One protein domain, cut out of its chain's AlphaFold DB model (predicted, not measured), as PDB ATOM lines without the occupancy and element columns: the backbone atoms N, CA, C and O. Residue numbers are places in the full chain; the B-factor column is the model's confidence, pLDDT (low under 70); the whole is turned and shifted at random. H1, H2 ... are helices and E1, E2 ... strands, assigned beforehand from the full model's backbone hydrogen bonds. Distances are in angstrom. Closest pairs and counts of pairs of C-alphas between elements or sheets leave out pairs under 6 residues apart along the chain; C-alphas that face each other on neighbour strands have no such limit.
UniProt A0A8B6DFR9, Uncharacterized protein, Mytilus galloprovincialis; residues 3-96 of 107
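AT A GLANCE: This is residues 3 to 96 of the 107 residues of an uncharacterized protein of Mytilus galloprovincialis (UniProt A0A8B6DFR9). This domain has little regular structure: it is a body wound mostly from loops, with a small two-stranded hairpin, E1 and E2, towards one end, the loop around Gly 79 at the other, and the one-turn helix H1 at a side. The printed part has 94 residues, 12 of them in named elements, in the order E1, E2, H1; the class is mixed and the sheet antiparallel. It is compact, with a radius of gyration of the C-alphas of 13.0 A and spans of 39 by 32 by 19 A.

IN THESE COORDINATES: E1, residues 6 to 9, begins at C-alpha 6 (451.881, 296.775, 304.490). E2 is residues 18 to 21, 10.6 A long. H1, residues 53 to 56, ends at C-alpha 56 (444.494, 280.662, 281.706).

HOW THE PARTS SIT: E1 and E2 form an antiparallel hairpin at 175 degrees, with N 8 and O 19 2.9 A apart, within hydrogen-bond range. H1 is apart from E1 and too short for an O i to N i+4 pair; its one O i to N i+3 pair is within range. Residues 69 to 70 pair briefly with 87 to 88, antiparallel.

THE WHOLE: The C-alphas of Ala 13 and Gly 79, the two farthest apart, are 39.3 A apart. The printed part has no cut; the E2 to H1 link is long, with 31 residues. No printed residue is under 70 in pLDDT.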
ATOM      1  N   VAL A   3     454.579 287.064 304.931       96.81
ATOM      2  CA  VAL A   3     454.041 288.209 305.671       96.81
ATOM      3  C   VAL A   3     454.471 289.480 304.961       96.81
ATOM      4  O   VAL A   3     455.620 289.604 304.542       96.81
ATOM      5  N   LEU A   4     453.541 290.420 304.837       96.88
ATOM      6  CA  LEU A   4     453.773 291.748 304.287       96.88
ATOM      7  C   LEU A   4     453.619 292.772 305.407       96.88
ATOM      8  O   LEU A   4     452.651 292.715 306.164       96.88
ATOM      9  N   GLY A   5     454.572 293.696 305.506       96.94
ATOM     10  CA  GLY A   5     454.527 294.798 306.462       96.94
ATOM     11  C   GLY A   5     453.376 295.759 306.178       96.94
ATOM     12  O   GLY A   5     452.715 296.194 307.107       96.94
ATOM     13  N   THR A   6     453.087 296.042 304.906       97.25
ATOM     14  CA  THR A   6     451.881 296.775 304.490       97.25
ATOM     15  C   THR A   6     451.132 295.990 303.424       97.25
ATOM     16  O   THR A   6     451.747 295.323 302.596       97.25
ATOM     17  N   PHE A   7     449.804 296.074 303.422       97.88
ATOM     18  CA  PHE A   7     448.958 295.497 302.383       97.88
ATOM     19  C   PHE A   7     447.732 296.383 302.194       97.88
ATOM     20  O   PHE A   7     446.979 296.623 303.137       97.88
ATOM     21  N   LYS A   8     447.542 296.886 300.974       98.00
ATOM     22  CA  LYS A   8     446.422 297.754 300.618       98.00
ATOM     23  C   LYS A   8     445.832 297.320 299.287       98.00
ATOM     24  O   LYS A   8     446.564 297.096 298.326       98.00
ATOM     25  N   VAL A   9     444.507 297.272 299.239       98.44
ATOM     26  CA  VAL A   9     443.720 297.086 298.020       98.44
ATOM     27  C   VAL A   9     442.916 298.361 297.802       98.44
ATOM     28  O   VAL A   9     442.229 298.829 298.710       98.44
ATOM     29  N   ASN A  10     443.049 298.960 296.625       98.56
ATOM     30  CA  ASN A  10     442.298 300.158 296.265       98.56
ATOM     31  C   ASN A  10     440.851 299.813 295.850       98.56
ATOM     32  O   ASN A  10     440.448 298.653 295.813       98.56
ATOM     33  N   ASN A  11     440.049 300.831 295.541       98.50
ATOM     34  CA  ASN A  11     438.647 300.664 295.153       98.50
ATOM     35  C   ASN A  11     438.468 300.125 293.716       98.50
ATOM     36  O   ASN A  11     439.425 299.977 292.947       98.50
ATOM     37  N   GLU A  12     437.214 299.886 293.334       98.44
ATOM     38  CA  GLU A  12     436.839 299.361 292.016       98.44
ATOM     39  C   GLU A  12     437.249 300.269 290.845       98.44
ATOM     40  O   GLU A  12     437.679 299.762 289.812       98.44
ATOM     41  N   ALA A  13     437.200 301.598 291.003       98.38
ATOM     42  CA  ALA A  13     437.621 302.540 289.959       98.38
ATOM     43  C   ALA A  13     439.099 302.348 289.561       98.38
ATOM     44  O   ALA A  13     439.483 302.560 288.414       98.38
ATOM     45  N   SER A  14     439.927 301.882 290.501       98.50
ATOM     46  CA  SER A  14     441.320 301.489 290.254       98.50
ATOM     47  C   SER A  14     441.501 300.014 289.871       98.50
ATOM     48  O   SER A  14     442.634 299.538 289.761       98.50
ATOM     49  N   GLN A  15     440.395 299.288 289.700       98.56
ATOM     50  CA  GLN A  15     440.328 297.853 289.433       98.56
ATOM     51  C   GLN A  15     440.984 297.035 290.551       98.56
ATOM     52  O   GLN A  15     441.751 296.104 290.300       98.56
ATOM     53  N   TYR A  16     440.708 297.435 291.798       98.75
ATOM     54  CA  TYR A  16     441.218 296.808 293.017       98.75
ATOM     55  C   TYR A  16     442.739 296.663 293.043       98.75
ATOM     56  O   TYR A  16     443.259 295.650 293.503       98.75
ATOM     57  N   ARG A  17     443.478 297.656 292.530       98.75
ATOM     58  CA  ARG A  17     444.944 297.610 292.498       98.75
ATOM     59  C   ARG A  17     445.522 297.304 293.883       98.75
ATOM     60  O   ARG A  17     445.149 297.964 294.855       98.75
ATOM     61  N   VAL A  18     446.451 296.350 293.953       98.62
ATOM     62  CA  VAL A  18     447.132 295.977 295.200       98.62
ATOM     63  C   VAL A  18     448.475 296.681 295.324       98.62
ATOM     64  O   VAL A  18     449.214 296.803 294.350       98.62
ATOM     65  N   THR A  19     448.808 297.138 296.525       98.50
ATOM     66  CA  THR A  19     450.138 297.653 296.863       98.50
ATOM     67  C   THR A  19     450.574 297.110 298.212       98.50
ATOM     68  O   THR A  19     449.763 297.037 299.139       98.50
ATOM     69  N   PHE A  20     451.845 296.751 298.337       98.06
ATOM     70  CA  PHE A  20     452.405 296.210 299.574       98.06
ATOM     71  C   PHE A  20     453.917 296.417 299.654       98.06
ATOM     72  O   PHE A  20     454.588 296.694 298.657       98.06
ATOM     73  N   SER A  21     454.461 296.249 300.856       97.50
ATOM     74  CA  SER A  21     455.894 296.331 301.141       97.50
ATOM     75  C   SER A  21     456.263 295.492 302.369       97.50
ATOM     76  O   SER A  21     455.389 294.977 303.068       97.50
ATOM     77  N   GLY A  22     457.566 295.343 302.635       96.69
ATOM     78  CA  GLY A  22     458.063 294.702 303.857       96.69
ATOM     79  C   GLY A  22     457.844 293.190 303.897       96.69
ATOM     80  O   GLY A  22     457.348 292.676 304.895       96.69
ATOM     81  N   TYR A  23     458.163 292.481 302.808       97.00
ATOM     82  CA  TYR A  23     458.099 291.019 302.794       97.00
ATOM     83  C   TYR A  23     459.033 290.410 303.850       97.00
ATOM     84  O   TYR A  23     460.216 290.737 303.912       97.00
ATOM     85  N   THR A  24     458.501 289.460 304.616       97.31
ATOM     86  CA  THR A  24     459.259 288.540 305.467       97.31
ATOM     87  C   THR A  24     458.654 287.134 305.394       97.31
ATOM     88  O   THR A  24     457.503 286.940 304.986       97.31
ATOM     89  N   GLY A  25     459.427 286.127 305.802       96.31
ATOM     90  CA  GLY A  25     458.946 284.756 305.953       96.31
ATOM     91  C   GLY A  25     459.722 283.722 305.144       96.31
ATOM     92  O   GLY A  25     460.784 283.983 304.585       96.31
ATOM     93  N   THR A  26     459.178 282.508 305.121       96.00
ATOM     94  CA  THR A  26     459.859 281.277 304.687       96.00
ATOM     95  C   THR A  26     459.275 280.649 303.425       96.00
ATOM     96  O   THR A  26     459.816 279.672 302.926       96.00
ATOM     97  N   ALA A  27     458.168 281.179 302.893       95.00
ATOM     98  CA  ALA A  27     457.553 280.651 301.669       95.00
ATOM     99  C   ALA A  27     458.205 281.194 300.375       95.00
ATOM    100  O   ALA A  27     457.765 280.862 299.278       95.00
ATOM    101  N   GLY A  28     459.218 282.061 300.480       96.25
ATOM    102  CA  GLY A  28     459.735 282.839 299.352       96.25
ATOM    103  C   GLY A  28     458.762 283.943 298.917       96.25
ATOM    104  O   GLY A  28     457.551 283.848 299.134       96.25
ATOM    105  N   ASN A  29     459.268 285.006 298.283       96.56
ATOM    106  CA  ASN A  29     458.458 286.170 297.901       96.56
ATOM    107  C   ASN A  29     457.623 285.934 296.620       96.56
ATOM    108  O   ASN A  29     457.816 286.567 295.585       96.56
ATOM    109  N   GLY A  30     456.701 284.970 296.660       95.38
ATOM    110  CA  GLY A  30     455.890 284.558 295.508       95.38
ATOM    111  C   GLY A  30     454.816 285.565 295.080       95.38
ATOM    112  O   GLY A  30     454.196 285.362 294.035       95.38
ATOM    113  N   PHE A  31     454.599 286.630 295.855       97.38
ATOM    114  CA  PHE A  31     453.652 287.703 295.538       97.38
ATOM    115  C   PHE A  31     454.340 288.973 295.018       97.38
ATOM    116  O   PHE A  31     453.661 289.895 294.607       97.38
ATOM    117  N   GLU A  32     455.676 289.023 294.977       97.19
ATOM    118  CA  GLU A  32     456.466 290.209 294.603       97.19
ATOM    119  C   GLU A  32     456.004 290.899 293.312       97.19
ATOM    120  O   GLU A  32     455.763 292.103 293.298       97.19
ATOM    121  N   LEU A  33     455.831 290.123 292.236       97.19
ATOM    122  CA  LEU A  33     455.471 290.647 290.913       97.19
ATOM    123  C   LEU A  33     454.039 291.192 290.844       97.19
ATOM    124  O   LEU A  33     453.690 291.869 289.881       97.19
ATOM    125  N   ASN A  34     453.210 290.872 291.837       97.75
ATOM    126  CA  ASN A  34     451.825 291.306 291.917       97.75
ATOM    127  C   ASN A  34     451.713 292.743 292.468       97.75
ATOM    128  O   ASN A  34     450.627 293.318 292.444       97.75
ATOM    129  N   ASN A  35     452.808 293.347 292.953       98.38
ATOM    130  CA  ASN A  35     452.788 294.704 293.495       98.38
ATOM    131  C   ASN A  35     452.414 295.722 292.410       98.38
ATOM    132  O   ASN A  35     453.014 295.755 291.338       98.38
ATOM    133  N   GLY A  36     451.414 296.554 292.684       98.50
ATOM    134  CA  GLY A  36     450.873 297.529 291.741       98.50
ATOM    135  C   GLY A  36     449.948 296.940 290.671       98.50
ATOM    136  O   GLY A  36     449.416 297.708 289.866       98.50
ATOM    137  N   MET A  37     449.726 295.622 290.648       98.69
ATOM    138  CA  MET A  37     448.854 294.991 289.658       98.69
ATOM    139  C   MET A  37     447.381 295.212 289.987       98.69
ATOM    140  O   MET A  37     446.980 295.346 291.147       98.69
ATOM    141  N   LYS A  38     446.573 295.266 288.930       98.75
ATOM    142  CA  LYS A  38     445.111 295.303 288.994       98.75
ATOM    143  C   LYS A  38     444.575 293.884 289.171       98.75
ATOM    144  O   LYS A  38     445.270 292.913 288.882       98.75
ATOM    145  N   PHE A  39     443.354 293.757 289.671       98.75
ATOM    146  CA  PHE A  39     442.733 292.450 289.844       98.75
ATOM    147  C   PHE A  39     442.167 291.944 288.513       98.75
ATOM    148  O   PHE A  39     441.359 292.630 287.884       98.75
ATOM    149  N   THR A  40     442.586 290.754 288.098       98.69
ATOM    150  CA  THR A  40     442.165 290.087 286.860       98.69
ATOM    151  C   THR A  40     441.219 288.940 287.196       98.69
ATOM    152  O   THR A  40     441.487 288.145 288.099       98.69
ATOM    153  N   THR A  41     440.120 288.839 286.452       98.25
ATOM    154  CA  THR A  41     439.112 287.768 286.548       98.25
ATOM    155  C   THR A  41     438.962 287.082 285.189       98.25
ATOM    156  O   THR A  41     439.601 287.479 284.226       98.25
ATOM    157  N   LYS A  42     438.131 286.040 285.076       96.94
ATOM    158  CA  LYS A  42     437.904 285.316 283.802       96.94
ATOM    159  C   LYS A  42     437.281 286.167 282.679       96.94
ATOM    160  O   LYS A  42     437.340 285.789 281.512       96.94
ATOM    161  N   ASP A  43     436.606 287.242 283.065       97.75
ATOM    162  CA  ASP A  43     435.798 288.142 282.241       97.75
ATOM    163  C   ASP A  43     436.391 289.556 282.165       97.75
ATOM    164  O   ASP A  43     435.850 290.418 281.474       97.75
ATOM    165  N   ARG A  44     437.506 289.806 282.865       98.19
ATOM    166  CA  ARG A  44     438.159 291.112 282.900       98.19
ATOM    167  C   ARG A  44     439.671 290.956 282.879       98.19
ATOM    168  O   ARG A  44     440.288 290.652 283.903       98.19
ATOM    169  N   ASP A  45     440.246 291.201 281.706       98.50
ATOM    170  CA  ASP A  45     441.683 291.127 281.481       98.50
ATOM    171  C   ASP A  45     442.376 292.432 281.887       98.50
ATOM    172  O   ASP A  45     442.337 293.432 281.173       98.50
ATOM    173  N   ASN A  46     442.945 292.438 283.093       98.50
ATOM    174  CA  ASN A  46     443.662 293.585 283.651       98.50
ATOM    175  C   ASN A  46     445.142 293.281 283.909       98.50
ATOM    176  O   ASN A  46     445.812 294.070 284.586       98.50
ATOM    177  N   ASP A  47     445.617 292.126 283.436       98.38
ATOM    178  CA  ASP A  47     447.007 291.727 283.583       98.38
ATOM    179  C   ASP A  47     447.873 292.363 282.479       98.38
ATOM    180  O   ASP A  47     447.394 293.164 281.675       98.38
ATOM    181  N   LEU A  48     449.184 292.132 282.525       97.94
ATOM    182  CA  LEU A  48     450.140 292.752 281.600       97.94
ATOM    183  C   LEU A  48     450.586 291.798 280.488       97.94
ATOM    184  O   LEU A  48     451.472 292.145 279.703       97.94
ATOM    185  N   HIS A  49     450.035 290.587 280.430       97.19
ATOM    186  CA  HIS A  49     450.412 289.604 279.431       97.19
ATOM    187  C   HIS A  49     449.536 289.750 278.184       97.19
ATOM    188  O   HIS A  49     448.357 290.061 278.254       97.19
ATOM    189  N   ALA A  50     450.075 289.401 277.016       96.75
ATOM    190  CA  ALA A  50     449.271 289.236 275.797       96.75
ATOM    191  C   ALA A  50     448.262 288.061 275.871       96.75
ATOM    192  O   ALA A  50     447.528 287.806 274.923       96.75
ATOM    193  N   TYR A  51     448.281 287.293 276.960       96.06
ATOM    194  CA  TYR A  51     447.458 286.113 277.187       96.06
ATOM    195  C   TYR A  51     446.642 286.358 278.441       96.06
ATOM    196  O   TYR A  51     447.216 286.704 279.467       96.06
ATOM    197  N   HIS A  52     445.349 286.066 278.387       97.56
ATOM    198  CA  HIS A  52     444.474 286.340 279.507       97.56
ATOM    199  C   HIS A  52     444.724 285.375 280.682       97.56
ATOM    200  O   HIS A  52     444.263 284.223 280.700       97.56
ATOM    201  N   CYS A  53     445.424 285.845 281.717       97.19
ATOM    202  CA  CYS A  53     445.808 285.016 282.855       97.19
ATOM    203  C   CYS A  53     444.617 284.550 283.689       97.19
ATOM    204  O   CYS A  53     444.662 283.440 284.218       97.19
ATOM    205  N   GLY A  54     443.548 285.348 283.768       96.81
ATOM    206  CA  GLY A  54     442.313 284.972 284.462       96.81
ATOM    207  C   GLY A  54     441.672 283.711 283.883       96.81
ATOM    208  O   GLY A  54     441.314 282.786 284.615       96.81
ATOM    209  N   GLN A  55     441.602 283.621 282.554       96.00
ATOM    210  CA  GLN A  55     441.135 282.413 281.866       96.00
ATOM    211  C   GLN A  55     442.159 281.284 281.981       96.00
ATOM    212  O   GLN A  55     441.829 280.131 282.258       96.00
ATOM    213  N   GLY A  56     443.429 281.631 281.812       94.38
ATOM    214  CA  GLY A  56     444.494 280.662 281.706       94.38
ATOM    215  C   GLY A  56     444.866 279.907 282.962       94.38
ATOM    216  O   GLY A  56     445.108 278.699 282.917       94.38
ATOM    217  N   GLN A  57     444.935 280.629 284.075       92.94
ATOM    218  CA  GLN A  57     445.198 280.076 285.398       92.94
ATOM    219  C   GLN A  57     443.921 279.555 286.061       92.94
ATOM    220  O   GLN A  57     444.012 278.947 287.123       92.94
ATOM    221  N   GLN A  58     442.756 279.752 285.427       92.62
ATOM    222  CA  GLN A  58     441.445 279.350 285.935       92.62
ATOM    223  C   GLN A  58     441.197 279.870 287.360       92.62
ATOM    224  O   GLN A  58     440.763 279.134 288.246       92.62
ATOM    225  N   GLY A  59     441.516 281.148 287.577       92.31
ATOM    226  CA  GLY A  59     441.451 281.809 288.873       92.31
ATOM    227  C   GLY A  59     441.429 283.326 288.734       92.31
ATOM    228  O   GLY A  59     441.685 283.866 287.661       92.31
ATOM    229  N   ALA A  60     441.101 284.015 289.824       97.19
ATOM    230  CA  ALA A  60     441.112 285.473 289.884       97.19
ATOM    231  C   ALA A  60     442.201 285.954 290.840       97.19
ATOM    232  O   ALA A  60     442.252 285.523 291.996       97.19
ATOM    233  N   TRP A  61     443.085 286.828 290.371       98.12
ATOM    234  CA  TRP A  61     444.249 287.264 291.137       98.12
ATOM    235  C   TRP A  61     444.767 288.607 290.626       98.12
ATOM    236  O   TRP A  61     444.404 289.063 289.544       98.12
ATOM    237  N   TRP A  62     445.676 289.222 291.377       98.56
ATOM    238  CA  TRP A  62     446.442 290.386 290.925       98.56
ATOM    239  C   TRP A  62     447.538 289.983 289.935       98.56
ATOM    240  O   TRP A  62     448.722 290.161 290.216       98.56
ATOM    241  N   TYR A  63     447.175 289.328 288.832       98.31
ATOM    242  CA  TYR A  63     448.138 288.788 287.874       98.31
ATOM    243  C   TYR A  63     449.008 289.889 287.249       98.31
ATOM    244  O   TYR A  63     448.556 291.001 286.998       98.31
ATOM    245  N   ASN A  64     450.273 289.544 287.009       97.50
ATOM    246  CA  ASN A  64     451.207 290.325 286.203       97.50
ATOM    247  C   ASN A  64     451.327 289.666 284.823       97.50
ATOM    248  O   ASN A  64     450.533 289.965 283.945       97.50
ATOM    249  N   ALA A  65     452.243 288.702 284.657       96.12
ATOM    250  CA  ALA A  65     452.419 287.982 283.398       96.12
ATOM    251  C   ALA A  65     452.804 286.491 283.564       96.12
ATOM    252  O   ALA A  65     453.918 286.075 283.278       96.12
ATOM    253  N   CYS A  66     451.956 285.595 284.071       94.06
ATOM    254  CA  CYS A  66     450.816 285.831 284.960       94.06
ATOM    255  C   CYS A  66     451.274 286.043 286.411       94.06
ATOM    256  O   CYS A  66     450.607 286.710 287.193       94.06
ATOM    257  N   GLY A  67     452.438 285.499 286.784       93.62
ATOM    258  CA  GLY A  67     453.041 285.670 288.108       93.62
ATOM    259  C   GLY A  67     453.578 284.383 288.743       93.62
ATOM    260  O   GLY A  67     453.643 283.309 288.126       93.62
ATOM    261  N   LYS A  68     453.987 284.510 290.013       95.44
ATOM    262  CA  LYS A  68     454.631 283.450 290.814       95.44
ATOM    263  C   LYS A  68     453.707 282.790 291.847       95.44
ATOM    264  O   LYS A  68     454.070 281.750 292.396       95.44
ATOM    265  N   SER A  69     452.504 283.315 292.052       95.75
ATOM    266  CA  SER A  69     451.487 282.727 292.931       95.75
ATOM    267  C   SER A  69     450.074 282.935 292.384       95.75
ATOM    268  O   SER A  69     449.838 283.854 291.597       95.75
ATOM    269  N   SER A  70     449.158 282.066 292.803       95.81
ATOM    270  CA  SER A  70     447.710 282.243 292.699       95.81
ATOM    271  C   SER A  70     447.061 281.378 293.769       95.81
ATOM    272  O   SER A  70     447.112 280.151 293.681       95.81
ATOM    273  N   LEU A  71     446.468 282.000 294.788       96.50
ATOM    274  CA  LEU A  71     445.785 281.254 295.853       96.50
ATOM    275  C   LEU A  71     444.320 280.942 295.502       96.50
ATOM    276  O   LEU A  71     443.693 280.118 296.153       96.50
ATOM    277  N   ASN A  72     443.814 281.547 294.425       96.69
ATOM    278  CA  ASN A  72     442.437 281.422 293.941       96.69
ATOM    279  C   ASN A  72     442.337 280.573 292.659       96.69
ATOM    280  O   ASN A  72     441.475 280.821 291.819       96.69
ATOM    281  N   GLY A  73     443.275 279.644 292.452       92.69
ATOM    282  CA  GLY A  73     443.215 278.686 291.343       92.69
ATOM    283  C   GLY A  73     442.357 277.465 291.680       92.69
ATOM    284  O   GLY A  73     441.789 277.357 292.768       92.69
ATOM    285  N   ILE A  74     442.292 276.502 290.760       94.75
ATOM    286  CA  ILE A  74     441.486 275.289 290.954       94.75
ATOM    287  C   ILE A  74     442.046 274.441 292.100       94.75
ATOM    288  O   ILE A  74     443.229 274.097 292.122       94.75
ATOM    289  N   TYR A  75     441.175 274.028 293.019       94.88
ATOM    290  CA  TYR A  75     441.529 273.040 294.030       94.88
ATOM    291  C   TYR A  75     441.749 271.660 293.394       94.88
ATOM    292  O   TYR A  75     440.909 271.162 292.638       94.88
ATOM    293  N   LYS A  76     442.879 271.026 293.710       95.00
ATOM    294  CA  LYS A  76     443.231 269.674 293.259       95.00
ATOM    295  C   LYS A  76     443.791 268.855 294.424       95.00
ATOM    296  O   LYS A  76     444.325 269.447 295.363       95.00
ATOM    297  N   PRO A  77     443.704 267.512 294.359       93.50
ATOM    298  CA  PRO A  77     444.339 266.643 295.340       93.50
ATOM    299  C   PRO A  77     445.837 266.929 295.484       93.50
ATOM    300  O   PRO A  77     446.517 267.302 294.520       93.50
ATOM    301  N   GLU A  78     446.346 266.731 296.696       89.75
ATOM    302  CA  GLU A  78     447.764 266.886 297.013       89.75
ATOM    303  C   GLU A  78     448.642 266.008 296.103       89.75
ATOM    304  O   GLU A  78     448.244 264.923 295.688       89.75
ATOM    305  N   GLY A  79     449.827 266.508 295.745       87.69
ATOM    306  CA  GLY A  79     450.729 265.844 294.795       87.69
ATOM    307  C   GLY A  79     450.487 266.206 293.324       87.69
ATOM    308  O   GLY A  79     451.362 265.970 292.496       87.69
ATOM    309  N   THR A  80     449.367 266.859 292.989       93.62
ATOM    310  CA  THR A  80     449.130 267.381 291.630       93.62
ATOM    311  C   THR A  80     450.109 268.513 291.304       93.62
ATOM    312  O   THR A  80     450.318 269.407 292.128       93.62
ATOM    313  N   ILE A  81     450.685 268.519 290.098       89.62
ATOM    314  CA  ILE A  81     451.522 269.624 289.597       89.62
ATOM    315  C   ILE A  81     450.709 270.924 289.601       89.62
ATOM    316  O   ILE A  81     449.550 270.935 289.190       89.62
ATOM    317  N   ALA A  82     451.314 272.032 290.034       84.62
ATOM    318  CA  ALA A  82     450.596 273.265 290.366       84.62
ATOM    319  C   ALA A  82     450.050 274.082 289.165       84.62
ATOM    320  O   ALA A  82     449.747 275.272 289.281       84.62
ATOM    321  N   ALA A  83     449.962 273.480 287.978       83.56
ATOM    322  CA  ALA A  83     449.520 274.156 286.766       83.56
ATOM    323  C   ALA A  83     448.019 274.480 286.846       83.56
ATOM    324  O   ALA A  83     447.188 273.573 286.856       83.56
ATOM    325  N   LYS A  84     447.673 275.776 286.848       87.44
ATOM    326  CA  LYS A  84     446.288 276.284 286.960       87.44
ATOM    327  C   LYS A  84     445.594 275.955 288.296       87.44
ATOM    328  O   LYS A  84     444.370 276.039 288.395       87.44
ATOM    329  N   THR A  85     446.348 275.537 289.314       94.44
ATOM    330  CA  THR A  85     445.808 275.178 290.636       94.44
ATOM    331  C   THR A  85     446.096 276.265 291.673       94.44
ATOM    332  O   THR A  85     446.530 277.365 291.337       94.44
ATOM    333  N   ILE A  86     445.870 275.973 292.953       96.19
ATOM    334  CA  ILE A  86     446.363 276.793 294.063       96.19
ATOM    335  C   ILE A  86     447.886 276.632 294.153       96.19
ATOM    336  O   ILE A  86     448.372 275.566 294.539       96.19
ATOM    337  N   TYR A  87     448.653 277.665 293.797       95.06
ATOM    338  CA  TYR A  87     450.107 277.550 293.661       95.06
ATOM    339  C   TYR A  87     450.900 278.684 294.312       95.06
ATOM    340  O   TYR A  87     450.505 279.853 294.319       95.06
ATOM    341  N   TRP A  88     452.097 278.322 294.777       96.12
ATOM    342  CA  TRP A  88     453.136 279.243 295.225       96.12
ATOM    343  C   TRP A  88     454.504 278.740 294.750       96.12
ATOM    344  O   TRP A  88     455.149 277.929 295.419       96.12
ATOM    345  N   LYS A  89     454.942 279.204 293.569       93.56
ATOM    346  CA  LYS A  89     456.059 278.600 292.812       93.56
ATOM    347  C   LYS A  89     457.378 278.573 293.581       93.56
ATOM    348  O   LYS A  89     458.179 277.672 293.375       93.56
ATOM    349  N   LEU A  90     457.604 279.556 294.452       94.56
ATOM    350  CA  LEU A  90     458.844 279.664 295.226       94.56
ATOM    351  C   LEU A  90     458.891 278.742 296.451       94.56
ATOM    352  O   LEU A  90     459.928 278.668 297.099       94.56
ATOM    353  N   TRP A  91     457.789 278.061 296.779       94.00
ATOM    354  CA  TRP A  91     457.721 277.179 297.943       94.00
ATOM    355  C   TRP A  91     457.607 275.709 297.557       94.00
ATOM    356  O   TRP A  91     458.331 274.881 298.105       94.00
ATOM    357  N   ARG A  92     456.695 275.369 296.637       92.06
ATOM    358  CA  ARG A  92     456.454 273.982 296.212       92.06
ATOM    359  C   ARG A  92     456.117 273.898 294.718       92.06
ATOM    360  O   ARG A  92     455.473 274.809 294.195       92.06
ATOM    361  N   PRO A  93     456.489 272.794 294.040       92.62
ATOM    362  CA  PRO A  93     456.116 272.547 292.645       92.62
ATOM    363  C   PRO A  93     454.686 271.992 292.485       92.62
ATOM    364  O   PRO A  93     454.149 271.965 291.377       92.62
ATOM    365  N   THR A  94     454.070 271.536 293.577       95.12
ATOM    366  CA  THR A  94     452.729 270.938 293.611       95.12
ATOM    367  C   THR A  94     451.687 271.890 294.194       95.12
ATOM    368  O   THR A  94     452.019 272.878 294.854       95.12
ATOM    369  N   THR A  95     450.414 271.596 293.927       96.25
ATOM    370  CA  THR A  95     449.278 272.356 294.455       96.25
ATOM    371  C   THR A  95     449.283 272.390 295.983       96.25
ATOM    372  O   THR A  95     449.638 271.412 296.646       96.25
ATOM    373  N   LEU A  96     448.849 273.510 296.553       95.19
ATOM    374  CA  LEU A  96     448.696 273.648 297.997       95.19
ATOM    375  C   LEU A  96     447.386 273.000 298.454       95.19
ATOM    376  O   LEU A  96     446.340 273.194 297.839       95.19
TER     377      LEU A  96